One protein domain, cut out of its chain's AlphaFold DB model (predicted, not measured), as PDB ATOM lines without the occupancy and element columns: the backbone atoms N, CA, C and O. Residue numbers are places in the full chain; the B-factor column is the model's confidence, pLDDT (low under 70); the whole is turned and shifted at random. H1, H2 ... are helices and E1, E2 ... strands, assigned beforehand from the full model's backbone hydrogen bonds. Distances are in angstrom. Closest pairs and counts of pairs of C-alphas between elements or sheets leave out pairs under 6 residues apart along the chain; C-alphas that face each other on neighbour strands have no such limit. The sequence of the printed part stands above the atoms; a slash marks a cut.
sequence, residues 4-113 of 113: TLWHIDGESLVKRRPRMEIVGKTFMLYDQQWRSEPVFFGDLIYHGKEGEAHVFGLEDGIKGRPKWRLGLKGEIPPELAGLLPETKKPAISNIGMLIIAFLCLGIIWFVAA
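Overview. This is residues 4 to 113 of the 113 residues of an uncharacterized protein of hydrothermal vent metagenome (UniProt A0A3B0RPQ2). Picture a compact head made of strands, with a long arm sticking out of it: residues 91 to 113 stand free, and most of that arm is the helix H2. In the head, four strands form a strongly twisted sheet, E1 E6 E5 E4, with the separate hairpin of E2 and E3 next to its E1 edge and the short helix H1 set off from the sheet. The 110 printed residues hold six named strands and then two named helices, E1 E2 E3 E4 E5 E6 H1 H2; both sheets are antiparallel, and the class is mixed, helices and strands. The whole is only just extended, close to loose, with a radius of gyration of the C-alphas of 19.9 A, and it spans 71 by 30 by 27 A, the arm making the length.

Arrangement. Start at the sheet's inner strand E6, residues 69 to 74. Beside it runs the edge strand E1, residues 4 to 8, antiparallel at 169 degrees, with N 6 and O 71 2.9 A apart. Next to E6 look for E5, residues 53 to 58, antiparallel at 154 degrees, where N 56 and O 70 are 2.8 A apart. The other edge strand is E4, residues 44 to 50, antiparallel to E5 at 148 degrees, with N 47 and O 55 2.8 A apart. E4, E5 and E6 form a meander, each strand the antiparallel neighbour of the one before. Now find the hairpin of E2, residues 19 to 23, and E3, residues 26 to 31, antiparallel at 152 degrees, with N 21 and O 28 2.9 A apart. The closest C-alphas of E1 and E2 are those of Leu 5 and Arg 19, 7.1 A apart. Residues 26 to 27 of E3 also pair, antiparallel, with residues 39 to 40. H1, residues 78 to 81, is not on the sheet, and it is only just apart from E2, at 8.4 A. H2, residues 95 to 111, is not on the sheet either and is apart from H1. In H2 every O i to N i+4 pair is within hydrogen-bond range; H1 is too short for such a pair.

Along the chain. Find C-alpha 4 at (262.994, 312.470, 318.567), where E1 begins. E3 is 17.1 A long, E6 16.9 A, E5 16.5 A and E4 16.2 A. From C-alpha 95 at (225.504, 316.131, 311.913), H2 runs 25.0 A to C-alpha 111 at (204.065, 318.511, 324.492).

Size, cuts and confidence. The C-alphas of Gln 32 and Ala 113, the two farthest apart, are 71.4 A from each other. Without the free stretch the body spans 33 by 28 by 27 A. The printed part has no cut, and the links E3 to E4 and H1 to H2 are long. Look for pLDDT under 70 at residues 60 to 64, 88 to 94, 96 and 112 to 113.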
ATOM      1  N   THR A   4     263.130 313.358 317.417       91.19
ATOM      2  CA  THR A   4     262.994 312.470 318.567       91.19
ATOM      3  C   THR A   4     261.682 311.720 318.457       91.19
ATOM      4  O   THR A   4     260.668 312.280 318.033       91.19
ATOM      5  N   LEU A   5     261.724 310.450 318.838       93.56
ATOM      6  CA  LEU A   5     260.584 309.554 318.828       93.56
ATOM      7  C   LEU A   5     260.337 309.057 320.246       93.56
ATOM      8  O   LEU A   5     261.272 308.670 320.954       93.56
ATOM      9  N   TRP A   6     259.076 309.067 320.657       94.50
ATOM     10  CA  TRP A   6     258.638 308.368 321.855       94.50
ATOM     11  C   TRP A   6     257.426 307.494 321.565       94.50
ATOM     12  O   TRP A   6     256.644 307.769 320.658       94.50
ATOM     13  N   HIS A   7     257.271 306.437 322.352       93.50
ATOM     14  CA  HIS A   7     256.229 305.433 322.172       93.50
ATOM     15  C   HIS A   7     255.630 305.014 323.515       93.50
ATOM     16  O   HIS A   7     256.334 304.962 324.524       93.50
ATOM     17  N   ILE A   8     254.327 304.744 323.512       92.25
ATOM     18  CA  ILE A   8     253.565 304.113 324.589       92.25
ATOM     19  C   ILE A   8     252.912 302.864 323.989       92.25
ATOM     20  O   ILE A   8     252.172 302.970 323.009       92.25
ATOM     21  N   ASP A   9     253.194 301.693 324.562       86.25
ATOM     22  CA  ASP A   9     252.732 300.386 324.060       86.25
ATOM     23  C   ASP A   9     251.226 300.153 324.235       86.25
ATOM     24  O   ASP A   9     250.626 299.378 323.491       86.25
ATOM     25  N   GLY A  10     250.611 300.881 325.163       83.94
ATOM     26  CA  GLY A  10     249.190 300.815 325.472       83.94
ATOM     27  C   GLY A  10     248.843 299.827 326.585       83.94
ATOM     28  O   GLY A  10     247.731 299.888 327.114       83.94
ATOM     29  N   GLU A  11     249.792 298.985 326.993       82.56
ATOM     30  CA  GLU A  11     249.693 298.152 328.196       82.56
ATOM     31  C   GLU A  11     250.141 298.945 329.427       82.56
ATOM     32  O   GLU A  11     249.474 298.952 330.462       82.56
ATOM     33  N   SER A  12     251.233 299.695 329.276       80.00
ATOM     34  CA  SER A  12     251.781 300.609 330.269       80.00
ATOM     35  C   SER A  12     251.660 302.062 329.795       80.00
ATOM     36  O   SER A  12     251.564 302.339 328.604       80.00
ATOM     37  N   LEU A  13     251.681 303.024 330.723       82.06
ATOM     38  CA  LEU A  13     251.755 304.459 330.393       82.06
ATOM     39  C   LEU A  13     253.207 304.961 330.284       82.06
ATOM     40  O   LEU A  13     253.465 306.165 330.331       82.06
ATOM     41  N   VAL A  14     254.171 304.046 330.169       88.06
ATOM     42  CA  VAL A  14     255.596 304.378 330.144       88.06
ATOM     43  C   VAL A  14     255.973 304.903 328.761       88.06
ATOM     44  O   VAL A  14     255.826 304.204 327.763       88.06
ATOM     45  N   LYS A  15     256.508 306.129 328.704       90.94
ATOM     46  CA  LYS A  15     257.079 306.701 327.475       90.94
ATOM     47  C   LYS A  15     258.475 306.129 327.234       90.94
ATOM     48  O   LYS A  15     259.427 306.515 327.912       90.94
ATOM     49  N   ARG A  16     258.602 305.251 326.243       91.31
ATOM     50  CA  ARG A  16     259.885 304.718 325.758       91.31
ATOM     51  C   ARG A  16     260.423 305.580 324.620       91.31
ATOM     52  O   ARG A  16     259.663 306.328 324.007       91.31
ATOM     53  N   ARG A  17     261.722 305.481 324.327       93.12
ATOM     54  CA  ARG A  17     262.377 306.199 323.214       93.12
ATOM     55  C   ARG A  17     262.995 305.219 322.210       93.12
ATOM     56  O   ARG A  17     264.220 305.194 322.077       93.12
ATOM     57  N   PRO A  18     262.177 304.385 321.545       93.31
ATOM     58  CA  PRO A  18     262.703 303.424 320.597       93.31
ATOM     59  C   PRO A  18     263.245 304.122 319.345       93.31
ATOM     60  O   PRO A  18     262.939 305.280 319.051       93.31
ATOM     61  N   ARG A  19     264.038 303.382 318.578       92.31
ATOM     62  CA  ARG A  19     264.376 303.717 317.195       92.31
ATOM     63  C   ARG A  19     263.309 303.138 316.274       92.31
ATOM     64  O   ARG A  19     262.810 302.046 316.524       92.31
ATOM     65  N   MET A  20     262.966 303.865 315.219       92.69
ATOM     66  CA  MET A  20     262.066 303.378 314.176       92.69
ATOM     67  C   MET A  20     262.885 302.849 313.006       92.69
ATOM     68  O   MET A  20     263.805 303.521 312.542       92.69
ATOM     69  N   GLU A  21     262.516 301.673 312.516       92.94
ATOM     70  CA  GLU A  21     262.994 301.134 311.248       92.94
ATOM     71  C   GLU A  21     261.817 301.027 310.285       92.94
ATOM     72  O   GLU A  21     260.741 300.554 310.658       92.94
ATOM     73  N   ILE A  22     262.020 301.483 309.054       92.62
ATOM     74  CA  ILE A  22     260.993 301.530 308.016       92.62
ATOM     75  C   ILE A  22     261.258 300.392 307.037       92.62
ATOM     76  O   ILE A  22     262.355 300.276 306.498       92.62
ATOM     77  N   VAL A  23     260.240 299.567 306.786       91.00
ATOM     78  CA  VAL A  23     260.288 298.470 305.813       91.00
ATOM     79  C   VAL A  23     259.084 298.600 304.884       91.00
ATOM     80  O   VAL A  23     257.953 298.239 305.225       91.00
ATOM     81  N   GLY A  24     259.317 299.160 303.696       90.31
ATOM     82  CA  GLY A  24     258.264 299.435 302.718       90.31
ATOM     83  C   GLY A  24     257.212 300.405 303.268       90.31
ATOM     84  O   GLY A  24     257.513 301.563 303.529       90.31
ATOM     85  N   LYS A  25     255.972 299.924 303.440       90.31
ATOM     86  CA  LYS A  25     254.836 300.693 303.998       90.31
ATOM     87  C   LYS A  25     254.579 300.421 305.485       90.31
ATOM     88  O   LYS A  25     253.560 300.850 306.029       90.31
ATOM     89  N   THR A  26     255.478 299.680 306.121       91.88
ATOM     90  CA  THR A  26     255.405 299.340 307.541       91.88
ATOM     91  C   THR A  26     256.585 299.928 308.290       91.88
ATOM     92  O   THR A  26     257.612 300.263 307.696       91.88
ATOM     93  N   PHE A  27     256.449 300.027 309.603       93.38
ATOM     94  CA  PHE A  27     257.549 300.339 310.493       93.38
ATOM     95  C   PHE A  27     257.561 299.403 311.694       93.38
ATOM     96  O   PHE A  27     256.542 298.833 312.085       93.38
ATOM     97  N   MET A  28     258.738 299.264 312.286       93.50
ATOM     98  CA  MET A  28     258.955 298.545 313.534       93.50
ATOM     99  C   MET A  28     259.699 299.451 314.507       93.50
ATOM    100  O   MET A  28     260.542 300.260 314.114       93.50
ATOM    101  N   LEU A  29     259.361 299.326 315.785       93.88
ATOM    102  CA  LEU A  29     260.014 300.040 316.870       93.88
ATOM    103  C   LEU A  29     260.998 299.107 317.563       93.88
ATOM    104  O   LEU A  29     260.660 297.973 317.896       93.88
ATOM    105  N   TYR A  30     262.202 299.610 317.798       93.12
ATOM    106  CA  TYR A  30     263.286 298.875 318.427       93.12
ATOM    107  C   TYR A  30     263.785 299.614 319.651       93.12
ATOM    108  O   TYR A  30     264.170 300.782 319.589       93.12
ATOM    109  N   ASP A  31     263.830 298.894 320.754       86.88
ATOM    110  CA  ASP A  31     264.542 299.253 321.967       86.88
ATOM    111  C   ASP A  31     265.588 298.164 322.260       86.88
ATOM    112  O   ASP A  31     265.568 297.095 321.649       86.88
ATOM    113  N   GLN A  32     266.520 298.407 323.180       81.56
ATOM    114  CA  GLN A  32     267.675 297.525 323.407       81.56
ATOM    115  C   GLN A  32     267.310 296.053 323.656       81.56
ATOM    116  O   GLN A  32     268.086 295.167 323.312       81.56
ATOM    117  N   GLN A  33     266.147 295.790 324.253       85.12
ATOM    118  CA  GLN A  33     265.691 294.445 324.623       85.12
ATOM    119  C   GLN A  33     264.321 294.092 324.033       85.12
ATOM    120  O   GLN A  33     263.743 293.066 324.380       85.12
ATOM    121  N   TRP A  34     263.770 294.948 323.171       86.50
ATOM    122  CA  TRP A  34     262.398 294.805 322.704       86.50
ATOM    123  C   TRP A  34     262.249 295.265 321.260       86.50
ATOM    124  O   TRP A  34     262.784 296.295 320.859       86.50
ATOM    125  N   ARG A  35     261.464 294.514 320.493       89.44
ATOM    126  CA  ARG A  35     261.052 294.860 319.138       89.44
ATOM    127  C   ARG A  35     259.536 294.783 319.068       89.44
ATOM    128  O   ARG A  35     258.951 293.825 319.568       89.44
ATOM    129  N   SER A  36     258.909 295.783 318.461       88.50
ATOM    130  CA  SER A  36     257.479 295.734 318.184       88.50
ATOM    131  C   SER A  36     257.172 294.821 317.004       88.50
ATOM    132  O   SER A  36     257.992 294.640 316.103       88.50
ATOM    133  N   GLU A  37     255.928 294.357 316.945       88.75
ATOM    134  CA  GLU A  37     255.354 293.863 315.695       88.75
ATOM    135  C   GLU A  37     255.409 294.948 314.599       88.75
ATOM    136  O   GLU A  37     255.455 296.148 314.920       88.75
ATOM    137  N   PRO A  38     255.401 294.556 313.311       91.12
ATOM    138  CA  PRO A  38     255.251 295.491 312.206       91.12
ATOM    139  C   PRO A  38     253.917 296.235 312.288       91.12
ATOM    140  O   PRO A  38     252.867 295.631 312.499       91.12
ATOM    141  N   VAL A  39     253.959 297.548 312.081       89.88
ATOM    142  CA  VAL A  39     252.782 298.422 312.052       89.88
ATOM    143  C   VAL A  39     252.702 299.093 310.688       89.88
ATOM    144  O   VAL A  39     253.704 299.621 310.201       89.88
ATOM    145  N   PHE A  40     251.530 299.094 310.054       90.06
ATOM    146  CA  PHE A  40     251.330 299.835 308.813       90.06
ATOM    147  C   PHE A  40     251.175 301.323 309.106       90.06
ATOM    148  O   PHE A  40     250.427 301.725 309.994       90.06
ATOM    149  N   PHE A  41     251.829 302.167 308.307       89.69
ATOM    150  CA  PHE A  41     251.614 303.612 308.400       89.69
ATOM    151  C   PHE A  41     250.155 304.010 308.126       89.69
ATOM    152  O   PHE A  41     249.679 304.988 308.693       89.69
ATOM    153  N   GLY A  42     249.443 303.231 307.301       86.94
ATOM    154  CA  GLY A  42     248.027 303.446 306.995       86.94
ATOM    155  C   GLY A  42     247.074 303.215 308.172       86.94
ATOM    156  O   GLY A  42     245.965 303.734 308.135       86.94
ATOM    157  N   ASP A  43     247.517 302.508 309.217       86.56
ATOM    158  CA  ASP A  43     246.720 302.261 310.428       86.56
ATOM    159  C   ASP A  43     246.905 303.376 311.473       86.56
ATOM    160  O   ASP A  43     246.247 303.383 312.519       86.56
ATOM    161  N   LEU A  44     247.833 304.313 311.225       88.69
ATOM    162  CA  LEU A  44     248.059 305.442 312.110       88.69
ATOM    163  C   LEU A  44     246.946 306.478 311.960       88.69
ATOM    164  O   LEU A  44     246.657 306.963 310.866       88.69
ATOM    165  N   ILE A  45     246.421 306.921 313.096       87.56
ATOM    166  CA  ILE A  45     245.546 308.090 313.180       87.56
ATOM    167  C   ILE A  45     246.326 309.236 313.796       87.56
ATOM    168  O   ILE A  45     247.013 309.062 314.802       87.56
ATOM    169  N   TYR A  46     246.187 310.437 313.243       89.00
ATOM    170  CA  TYR A  46     246.723 311.636 313.871       89.00
ATOM    171  C   TYR A  46     245.826 312.115 315.028       89.00
ATOM    172  O   TYR A  46     244.660 312.440 314.823       89.00
ATOM    173  N   HIS A  47     246.380 312.213 316.240       86.88
ATOM    174  CA  HIS A  47     245.668 312.660 317.449       86.88
ATOM    175  C   HIS A  47     245.911 314.132 317.808       86.88
ATOM    176  O   HIS A  47     245.320 314.635 318.762       86.88
ATOM    177  N   GLY A  48     246.776 314.836 317.075       87.81
ATOM    178  CA  GLY A  48     247.111 316.233 317.355       87.81
ATOM    179  C   GLY A  48     248.539 316.429 317.856       87.81
ATOM    180  O   GLY A  48     249.414 315.588 317.655       87.81
ATOM    181  N   LYS A  49     248.779 317.579 318.492       90.25
ATOM    182  CA  LYS A  49     250.077 317.932 319.077       90.25
ATOM    183  C   LYS A  49     250.041 317.824 320.598       90.25
ATOM    184  O   LYS A  49     249.119 318.331 321.226       90.25
ATOM    185  N   GLU A  50     251.088 317.245 321.178       89.88
ATOM    186  CA  GLU A  50     251.402 317.344 322.606       89.88
ATOM    187  C   GLU A  50     252.731 318.079 322.784       89.88
ATOM    188  O   GLU A  50     253.803 317.553 322.469       89.88
ATOM    189  N   GLY A  51     252.663 319.319 323.271       89.00
ATOM    190  CA  GLY A  51     253.808 320.225 323.241       89.00
ATOM    191  C   GLY A  51     254.286 320.421 321.801       89.00
ATOM    192  O   GLY A  51     253.528 320.860 320.940       89.00
ATOM    193  N   GLU A  52     255.535 320.049 321.529       88.88
ATOM    194  CA  GLU A  52     256.131 320.127 320.188       88.88
ATOM    195  C   GLU A  52     256.094 318.797 319.416       88.88
ATOM    196  O   GLU A  52     256.614 318.718 318.305       88.88
ATOM    197  N   ALA A  53     255.513 317.739 319.994       91.50
ATOM    198  CA  ALA A  53     255.421 316.434 319.348       91.50
ATOM    199  C   ALA A  53     254.093 316.276 318.597       91.50
ATOM    200  O   ALA A  53     253.025 316.495 319.167       91.50
ATOM    201  N   HIS A  54     254.160 315.833 317.345       91.75
ATOM    202  CA  HIS A  54     253.023 315.294 316.606       91.75
ATOM    203  C   HIS A  54     252.711 313.889 317.122       91.75
ATOM    204  O   HIS A  54     253.604 313.043 317.157       91.75
ATOM    205  N   VAL A  55     251.469 313.651 317.545       92.06
ATOM    206  CA  VAL A  55     251.047 312.400 318.181       92.06
ATOM    207  C   VAL A  55     250.147 311.596 317.257       92.06
ATOM    208  O   VAL A  55     249.171 312.111 316.713       92.06
ATOM    209  N   PHE A  56     250.454 310.309 317.156       91.44
ATOM    210  CA  PHE A  56     249.727 309.312 316.395       91.44
ATOM    211  C   PHE A  56     249.268 308.174 317.311       91.44
ATOM    212  O   PHE A  56     249.892 307.895 318.335       91.44
ATOM    213  N   GLY A  57     248.168 307.534 316.944       90.75
ATOM    214  CA  GLY A  57     247.575 306.372 317.599       90.75
ATOM    215  C   GLY A  57     247.258 305.301 316.560       90.75
ATOM    216  O   GLY A  57     247.554 305.503 315.384       90.75
ATOM    217  N   LEU A  58     246.664 304.184 316.977       87.00
ATOM    218  CA  LEU A  58     246.252 303.110 316.066       87.00
ATOM    219  C   LEU A  58     244.732 302.986 315.994       87.00
ATOM    220  O   LEU A  58     244.078 302.887 317.037       87.00
ATOM    221  N   GLU A  59     244.202 302.895 314.772       70.62
ATOM    222  CA  GLU A  59     242.839 302.422 314.505       70.62
ATOM    223  C   GLU A  59     242.856 300.921 314.224       70.62
ATOM    224  O   GLU A  59     242.731 300.464 313.093       70.62
ATOM    225  N   ASP A  60     243.042 300.113 315.261       63.84
ATOM    226  CA  ASP A  60     242.833 298.677 315.102       63.84
ATOM    227  C   ASP A  60     241.321 298.415 315.201       63.84
ATOM    228  O   ASP A  60     240.739 298.458 316.288       63.84
ATOM    229  N   GLY A  61     240.668 298.223 314.050       53.56
ATOM    230  CA  GLY A  61     239.208 298.126 313.930       53.56
ATOM    231  C   GLY A  61     238.552 297.023 314.772       53.56
ATOM    232  O   GLY A  61     237.345 297.070 314.994       53.56
ATOM    233  N   ILE A  62     239.325 296.045 315.267       43.47
ATOM    234  CA  ILE A  62     238.823 294.932 316.095       43.47
ATOM    235  C   ILE A  62     239.272 295.065 317.557       43.47
ATOM    236  O   ILE A  62     238.541 294.683 318.472       43.47
ATOM    237  N   LYS A  63     240.461 295.618 317.809       53.47
ATOM    238  CA  LYS A  63     241.001 295.824 319.158       53.47
ATOM    239  C   LYS A  63     241.598 297.212 319.254       53.47
ATOM    240  O   LYS A  63     242.817 297.343 319.326       53.47
ATOM    241  N   GLY A  64     240.744 298.237 319.275       57.88
ATOM    242  CA  GLY A  64     241.191 299.606 319.503       57.88
ATOM    243  C   GLY A  64     242.202 299.604 320.647       57.88
ATOM    244  O   GLY A  64     241.901 299.127 321.743       57.88
ATOM    245  N   ARG A  65     243.432 300.045 320.369       72.19
ATOM    246  CA  ARG A  65     244.493 300.192 321.371       72.19
ATOM    247  C   ARG A  65     244.514 301.664 321.774       72.19
ATOM    248  O   ARG A  65     245.453 302.366 321.411       72.19
ATOM    249  N   PRO A  66     243.505 302.175 322.513       71.81
ATOM    250  CA  PRO A  66     243.330 303.614 322.736       71.81
ATOM    251  C   PRO A  66     244.502 304.248 323.489       71.81
ATOM    252  O   PRO A  66     244.673 305.463 323.485       71.81
ATOM    253  N   LYS A  67     245.298 303.421 324.172       84.56
ATOM    254  CA  LYS A  67     246.469 303.835 324.938       84.56
ATOM    255  C   LYS A  67     247.773 303.738 324.141       84.56
ATOM    256  O   LYS A  67     248.782 304.248 324.620       84.56
ATOM    257  N   TRP A  68     247.773 303.092 322.972       90.44
ATOM    258  CA  TRP A  68     248.955 303.040 322.116       90.44
ATOM    259  C   TRP A  68     249.174 304.414 321.500       90.44
ATOM    260  O   TRP A  68     248.249 304.999 320.929       90.44
ATOM    261  N   ARG A  69     250.384 304.955 321.642       92.50
ATOM    262  CA  ARG A  69     250.702 306.304 321.167       92.50
ATOM    263  C   ARG A  69     252.124 306.374 320.651       92.50
ATOM    264  O   ARG A  69     253.040 305.827 321.260       92.50
ATOM    265  N   LEU A  70     252.314 307.127 319.583       93.38
ATOM    266  CA  LEU A  70     253.606 307.418 318.985       93.38
ATOM    267  C   LEU A  70     253.743 308.925 318.834       93.38
ATOM    268  O   LEU A  70     252.898 309.563 318.217       93.38
ATOM    269  N   GLY A  71     254.798 309.504 319.390       93.94
ATOM    270  CA  GLY A  71     255.083 310.921 319.243       93.94
ATOM    271  C   GLY A  71     256.364 311.171 318.477       93.94
ATOM    272  O   GLY A  71     257.405 310.598 318.794       93.94
ATOM    273  N   LEU A  72     256.285 312.079 317.512       93.56
ATOM    274  CA  LEU A  72     257.402 312.536 316.697       93.56
ATOM    275  C   LEU A  72     257.607 314.032 316.925       93.56
ATOM    276  O   LEU A  72     256.693 314.827 316.719       93.56
ATOM    277  N   LYS A  73     258.802 314.424 317.365       92.19
ATOM    278  CA  LYS A  73     259.172 315.825 317.605       92.19
ATOM    279  C   LYS A  73     260.421 316.191 316.815       92.19
ATOM    280  O   LYS A  73     261.386 315.433 316.812       92.19
ATOM    281  N   GLY A  74     260.440 317.404 316.273       88.50
ATOM    282  CA  GLY A  74     261.576 317.961 315.544       88.50
ATOM    283  C   GLY A  74     261.402 317.843 314.036       88.50
ATOM    284  O   GLY A  74     260.287 317.726 313.531       88.50
ATOM    285  N   GLU A  75     262.518 317.901 313.322       86.31
ATOM    286  CA  GLU A  75     262.543 317.895 311.862       86.31
ATOM    287  C   GLU A  75     262.417 316.457 311.339       86.31
ATOM    288  O   GLU A  75     263.390 315.700 311.307       86.31
ATOM    289  N   ILE A  76     261.186 316.061 311.002       84.62
ATOM    290  CA  ILE A  76     260.871 314.733 310.463       84.62
ATOM    291  C   ILE A  76     261.405 314.658 309.021       84.62
ATOM    292  O   ILE A  76     261.037 315.512 308.211       84.62
ATOM    293  N   PRO A  77     262.239 313.659 308.673       85.19
ATOM    294  CA  PRO A  77     262.757 313.503 307.318       85.19
ATOM    295  C   PRO A  77     261.623 313.427 306.283       85.19
ATOM    296  O   PRO A  77     260.620 312.764 306.562       85.19
ATOM    297  N   PRO A  78     261.771 314.026 305.086       83.00
ATOM    298  CA  PRO A  78     260.723 314.030 304.061       83.00
ATOM    299  C   PRO A  78     260.215 312.631 303.690       83.00
ATOM    300  O   PRO A  78     259.020 312.445 303.477       83.00
ATOM    301  N   GLU A  79     261.108 311.639 303.684       84.06
ATOM    302  CA  GLU A  79     260.777 310.232 303.422       84.06
ATOM    303  C   GLU A  79     259.787 309.663 304.445       84.06
ATOM    304  O   GLU A  79     258.850 308.963 304.078       84.06
ATOM    305  N   LEU A  80     259.952 310.007 305.726       86.94
ATOM    306  CA  LEU A  80     259.028 309.608 306.786       86.94
ATOM    307  C   LEU A  80     257.762 310.470 306.757       86.94
ATOM    308  O   LEU A  80     256.659 309.951 306.910       86.94
ATOM    309  N   ALA A  81     257.898 311.775 306.518       86.06
ATOM    310  CA  ALA A  81     256.764 312.693 306.449       86.06
ATOM    311  C   ALA A  81     255.760 312.308 305.348       86.06
ATOM    312  O   ALA A  81     254.562 312.452 305.559       86.06
ATOM    313  N   GLY A  82     256.235 311.778 304.214       86.69
ATOM    314  CA  GLY A  82     255.383 311.289 303.125       86.69
ATOM    315  C   GLY A  82     254.664 309.964 303.413       86.69
ATOM    316  O   GLY A  82     253.718 309.628 302.706       86.69
ATOM    317  N   LEU A  83     255.100 309.213 304.429       88.75
ATOM    318  CA  LEU A  83     254.457 307.968 304.860       88.75
ATOM    319  C   LEU A  83     253.450 308.195 305.989       88.75
ATOM    320  O   LEU A  83     252.507 307.419 306.126       88.75
ATOM    321  N   LEU A  84     253.653 309.229 306.809       87.56
ATOM    322  CA  LEU A  84     252.762 309.537 307.921       87.56
ATOM    323  C   LEU A  84     251.376 309.960 307.417       87.56
ATOM    324  O   LEU A  84     251.266 310.642 306.395       87.56
ATOM    325  N   PRO A  85     250.307 309.605 308.151       84.62
ATOM    326  CA  PRO A  85     248.968 310.050 307.807       84.62
ATOM    327  C   PRO A  85     248.907 311.577 307.831       84.62
ATOM    328  O   PRO A  85     249.510 312.240 308.685       84.62
ATOM    329  N   GLU A  86     248.153 312.138 306.888       74.94
ATOM    330  CA  GLU A  86     247.954 313.579 306.815       74.94
ATOM    331  C   GLU A  86     247.426 314.108 308.149       74.94
ATOM    332  O   GLU A  86     246.545 313.522 308.783       74.94
ATOM    333  N   THR A  87     247.936 315.271 308.551       71.00
ATOM    334  CA  THR A  87     247.426 316.034 309.692       71.00
ATOM    335  C   THR A  87     246.044 316.598 309.333       71.00
ATOM    336  O   THR A  87     245.872 317.804 309.147       71.00
ATOM    337  N   LYS A  88     245.037 315.737 309.177       59.69
ATOM    338  CA  LYS A  88     243.660 316.172 308.973       59.69
ATOM    339  C   LYS A  88     243.151 316.712 310.299       59.69
ATOM    340  O   LYS A  88     243.176 316.031 311.323       59.69
ATOM    341  N   LYS A  89     242.714 317.971 310.294       54.66
ATOM    342  CA  LYS A  89     241.950 318.524 311.415       54.66
ATOM    343  C   LYS A  89     240.704 317.646 311.579       54.66
ATOM    344  O   LYS A  89     240.102 317.322 310.552       54.66
ATOM    345  N   PRO A  90     240.309 317.263 312.805       48.44
ATOM    346  CA  PRO A  90     239.047 316.569 312.991       48.44
ATOM    347  C   PRO A  90     237.953 317.465 312.413       48.44
ATOM    348  O   PRO A  90     237.726 318.577 312.893       48.44
ATOM    349  N   ALA A  91     237.326 317.018 311.328       48.31
ATOM    350  CA  ALA A  91     236.114 317.640 310.843       48.31
ATOM    351  C   ALA A  91     235.058 317.321 311.898       48.31
ATOM    352  O   ALA A  91     234.534 316.209 311.939       48.31
ATOM    353  N   ILE A  92     234.805 318.264 312.808       53.69
ATOM    354  CA  ILE A  92     233.641 318.197 313.685       53.69
ATOM    355  C   ILE A  92     232.441 318.213 312.744       53.69
ATOM    356  O   ILE A  92     232.054 319.250 312.209       53.69
ATOM    357  N   SER A  93     231.911 317.030 312.460       56.94
ATOM    358  CA  SER A  93     230.713 316.901 311.657       56.94
ATOM    359  C   SER A  93     229.538 317.246 312.563       56.94
ATOM    360  O   SER A  93     229.120 316.439 313.392       56.94
ATOM    361  N   ASN A  94     229.005 318.463 312.421       60.75
ATOM    362  CA  ASN A  94     227.838 318.970 313.163       60.75
ATOM    363  C   ASN A  94     226.550 318.147 312.937       60.75
ATOM    364  O   ASN A  94     225.496 318.487 313.472       60.75
ATOM    365  N   ILE A  95     226.614 317.050 312.178       70.00
ATOM    366  CA  ILE A  95     225.504 316.131 311.913       70.00
ATOM    367  C   ILE A  95     224.916 315.581 313.220       70.00
ATOM    368  O   ILE A  95     223.696 315.556 313.371       70.00
ATOM    369  N   GLY A  96     225.754 315.229 314.203       63.00
ATOM    370  CA  GLY A  96     225.271 314.765 315.512       63.00
ATOM    371  C   GLY A  96     224.463 315.828 316.272       63.00
ATOM    372  O   GLY A  96     223.470 315.508 316.920       63.00
ATOM    373  N   MET A  97     224.833 317.105 316.131       72.25
ATOM    374  CA  MET A  97     224.131 318.228 316.761       72.25
ATOM    375  C   MET A  97     222.759 318.483 316.118       72.25
ATOM    376  O   MET A  97     221.801 318.801 316.820       72.25
ATOM    377  N   LEU A  98     222.640 318.288 314.801       76.19
ATOM    378  CA  LEU A  98     221.375 318.445 314.074       76.19
ATOM    379  C   LEU A  98     220.343 317.377 314.465       76.19
ATOM    380  O   LEU A  98     219.167 317.704 314.619       76.19
ATOM    381  N   ILE A  99     220.771 316.130 314.691       79.25
ATOM    382  CA  ILE A  99     219.880 315.046 315.147       79.25
ATOM    383  C   ILE A  99     219.305 315.366 316.535       79.25
ATOM    384  O   ILE A  99     218.103 315.224 316.756       79.25
ATOM    385  N   ILE A 100     220.146 315.856 317.453       80.56
ATOM    386  CA  ILE A 100     219.715 316.260 318.801       80.56
ATOM    387  C   ILE A 100     218.736 317.441 318.728       80.56
ATOM    388  O   ILE A 100     217.711 317.431 319.410       80.56
ATOM    389  N   ALA A 101     219.006 318.433 317.876       81.62
ATOM    390  CA  ALA A 101     218.117 319.580 317.695       81.62
ATOM    391  C   ALA A 101     216.724 319.169 317.179       81.62
ATOM    392  O   ALA A 101     215.717 319.650 317.699       81.62
ATOM    393  N   PHE A 102     216.652 318.244 316.213       85.75
ATOM    394  CA  PHE A 102     215.381 317.723 315.698       85.75
ATOM    395  C   PHE A 102     214.586 316.946 316.752       85.75
ATOM    396  O   PHE A 102     213.374 317.129 316.860       85.75
ATOM    397  N   LEU A 103     215.259 316.121 317.561       86.25
ATOM    398  CA  LEU A 103     214.626 315.403 318.671       86.25
ATOM    399  C   LEU A 103     214.015 316.365 319.698       86.25
ATOM    400  O   LEU A 103     212.855 316.203 320.068       86.25
ATOM    401  N   CYS A 104     214.757 317.395 320.112       84.56
ATOM    402  CA  CYS A 104     214.240 318.413 321.029       84.56
ATOM    403  C   CYS A 104     213.012 319.135 320.458       84.56
ATOM    404  O   CYS A 104     212.034 319.344 321.172       84.56
ATOM    405  N   LEU A 105     213.041 319.488 319.172       86.81
ATOM    406  CA  LEU A 105     211.938 320.195 318.520       86.81
ATOM    407  C   LEU A 105     210.684 319.313 318.405       86.81
ATOM    408  O   LEU A 105     209.579 319.791 318.651       86.81
ATOM    409  N   GLY A 106     210.855 318.016 318.130       86.06
ATOM    410  CA  GLY A 106     209.764 317.038 318.130       86.06
ATOM    411  C   GLY A 106     209.116 316.855 319.507       86.06
ATOM    412  O   GLY A 106     207.893 316.808 319.598       86.06
ATOM    413  N   ILE A 107     209.913 316.821 320.584       85.31
ATOM    414  CA  ILE A 107     209.393 316.726 321.959       85.31
ATOM    415  C   ILE A 107     208.576 317.970 322.318       85.31
ATOM    416  O   ILE A 107     207.475 317.838 322.842       85.31
ATOM    417  N   ILE A 108     209.075 319.174 322.013       84.12
ATOM    418  CA  ILE A 108     208.340 320.424 322.274       84.12
ATOM    419  C   ILE A 108     207.008 320.430 321.518       84.12
ATOM    420  O   ILE A 108     205.988 320.801 322.088       84.12
ATOM    421  N   TRP A 109     207.007 319.992 320.257       81.25
ATOM    422  CA  TRP A 109     205.791 319.950 319.445       81.25
ATOM    423  C   TRP A 109     204.768 318.941 319.978       81.25
ATOM    424  O   TRP A 109     203.582 319.239 320.010       81.25
ATOM    425  N   PHE A 110     205.225 317.783 320.461       76.81
ATOM    426  CA  PHE A 110     204.362 316.761 321.058       76.81
ATOM    427  C   PHE A 110     203.795 317.175 322.423       76.81
ATOM    428  O   PHE A 110     202.684 316.796 322.761       76.81
ATOM    429  N   VAL A 111     204.540 317.955 323.211       73.25
ATOM    430  CA  VAL A 111     204.065 318.511 324.492       73.25
ATOM    431  C   VAL A 111     203.104 319.691 324.284       73.25
ATOM    432  O   VAL A 111     202.296 319.982 325.161       73.25
ATOM    433  N   ALA A 112     203.200 320.387 323.149       68.38
ATOM    434  CA  ALA A 112     202.352 321.528 322.809       68.38
ATOM    435  C   ALA A 112     201.060 321.159 322.045       68.38
ATOM    436  O   ALA A 112     200.245 322.053 321.809       68.38
ATOM    437  N   ALA A 113     200.893 319.892 321.645       61.38
ATOM    438  CA  ALA A 113     199.704 319.347 320.979       61.38
ATOM    439  C   ALA A 113     198.757 318.679 321.988       61.38
ATOM    440  O   ALA A 113     197.528 318.785 321.777       61.38
TER     441      ALA A 113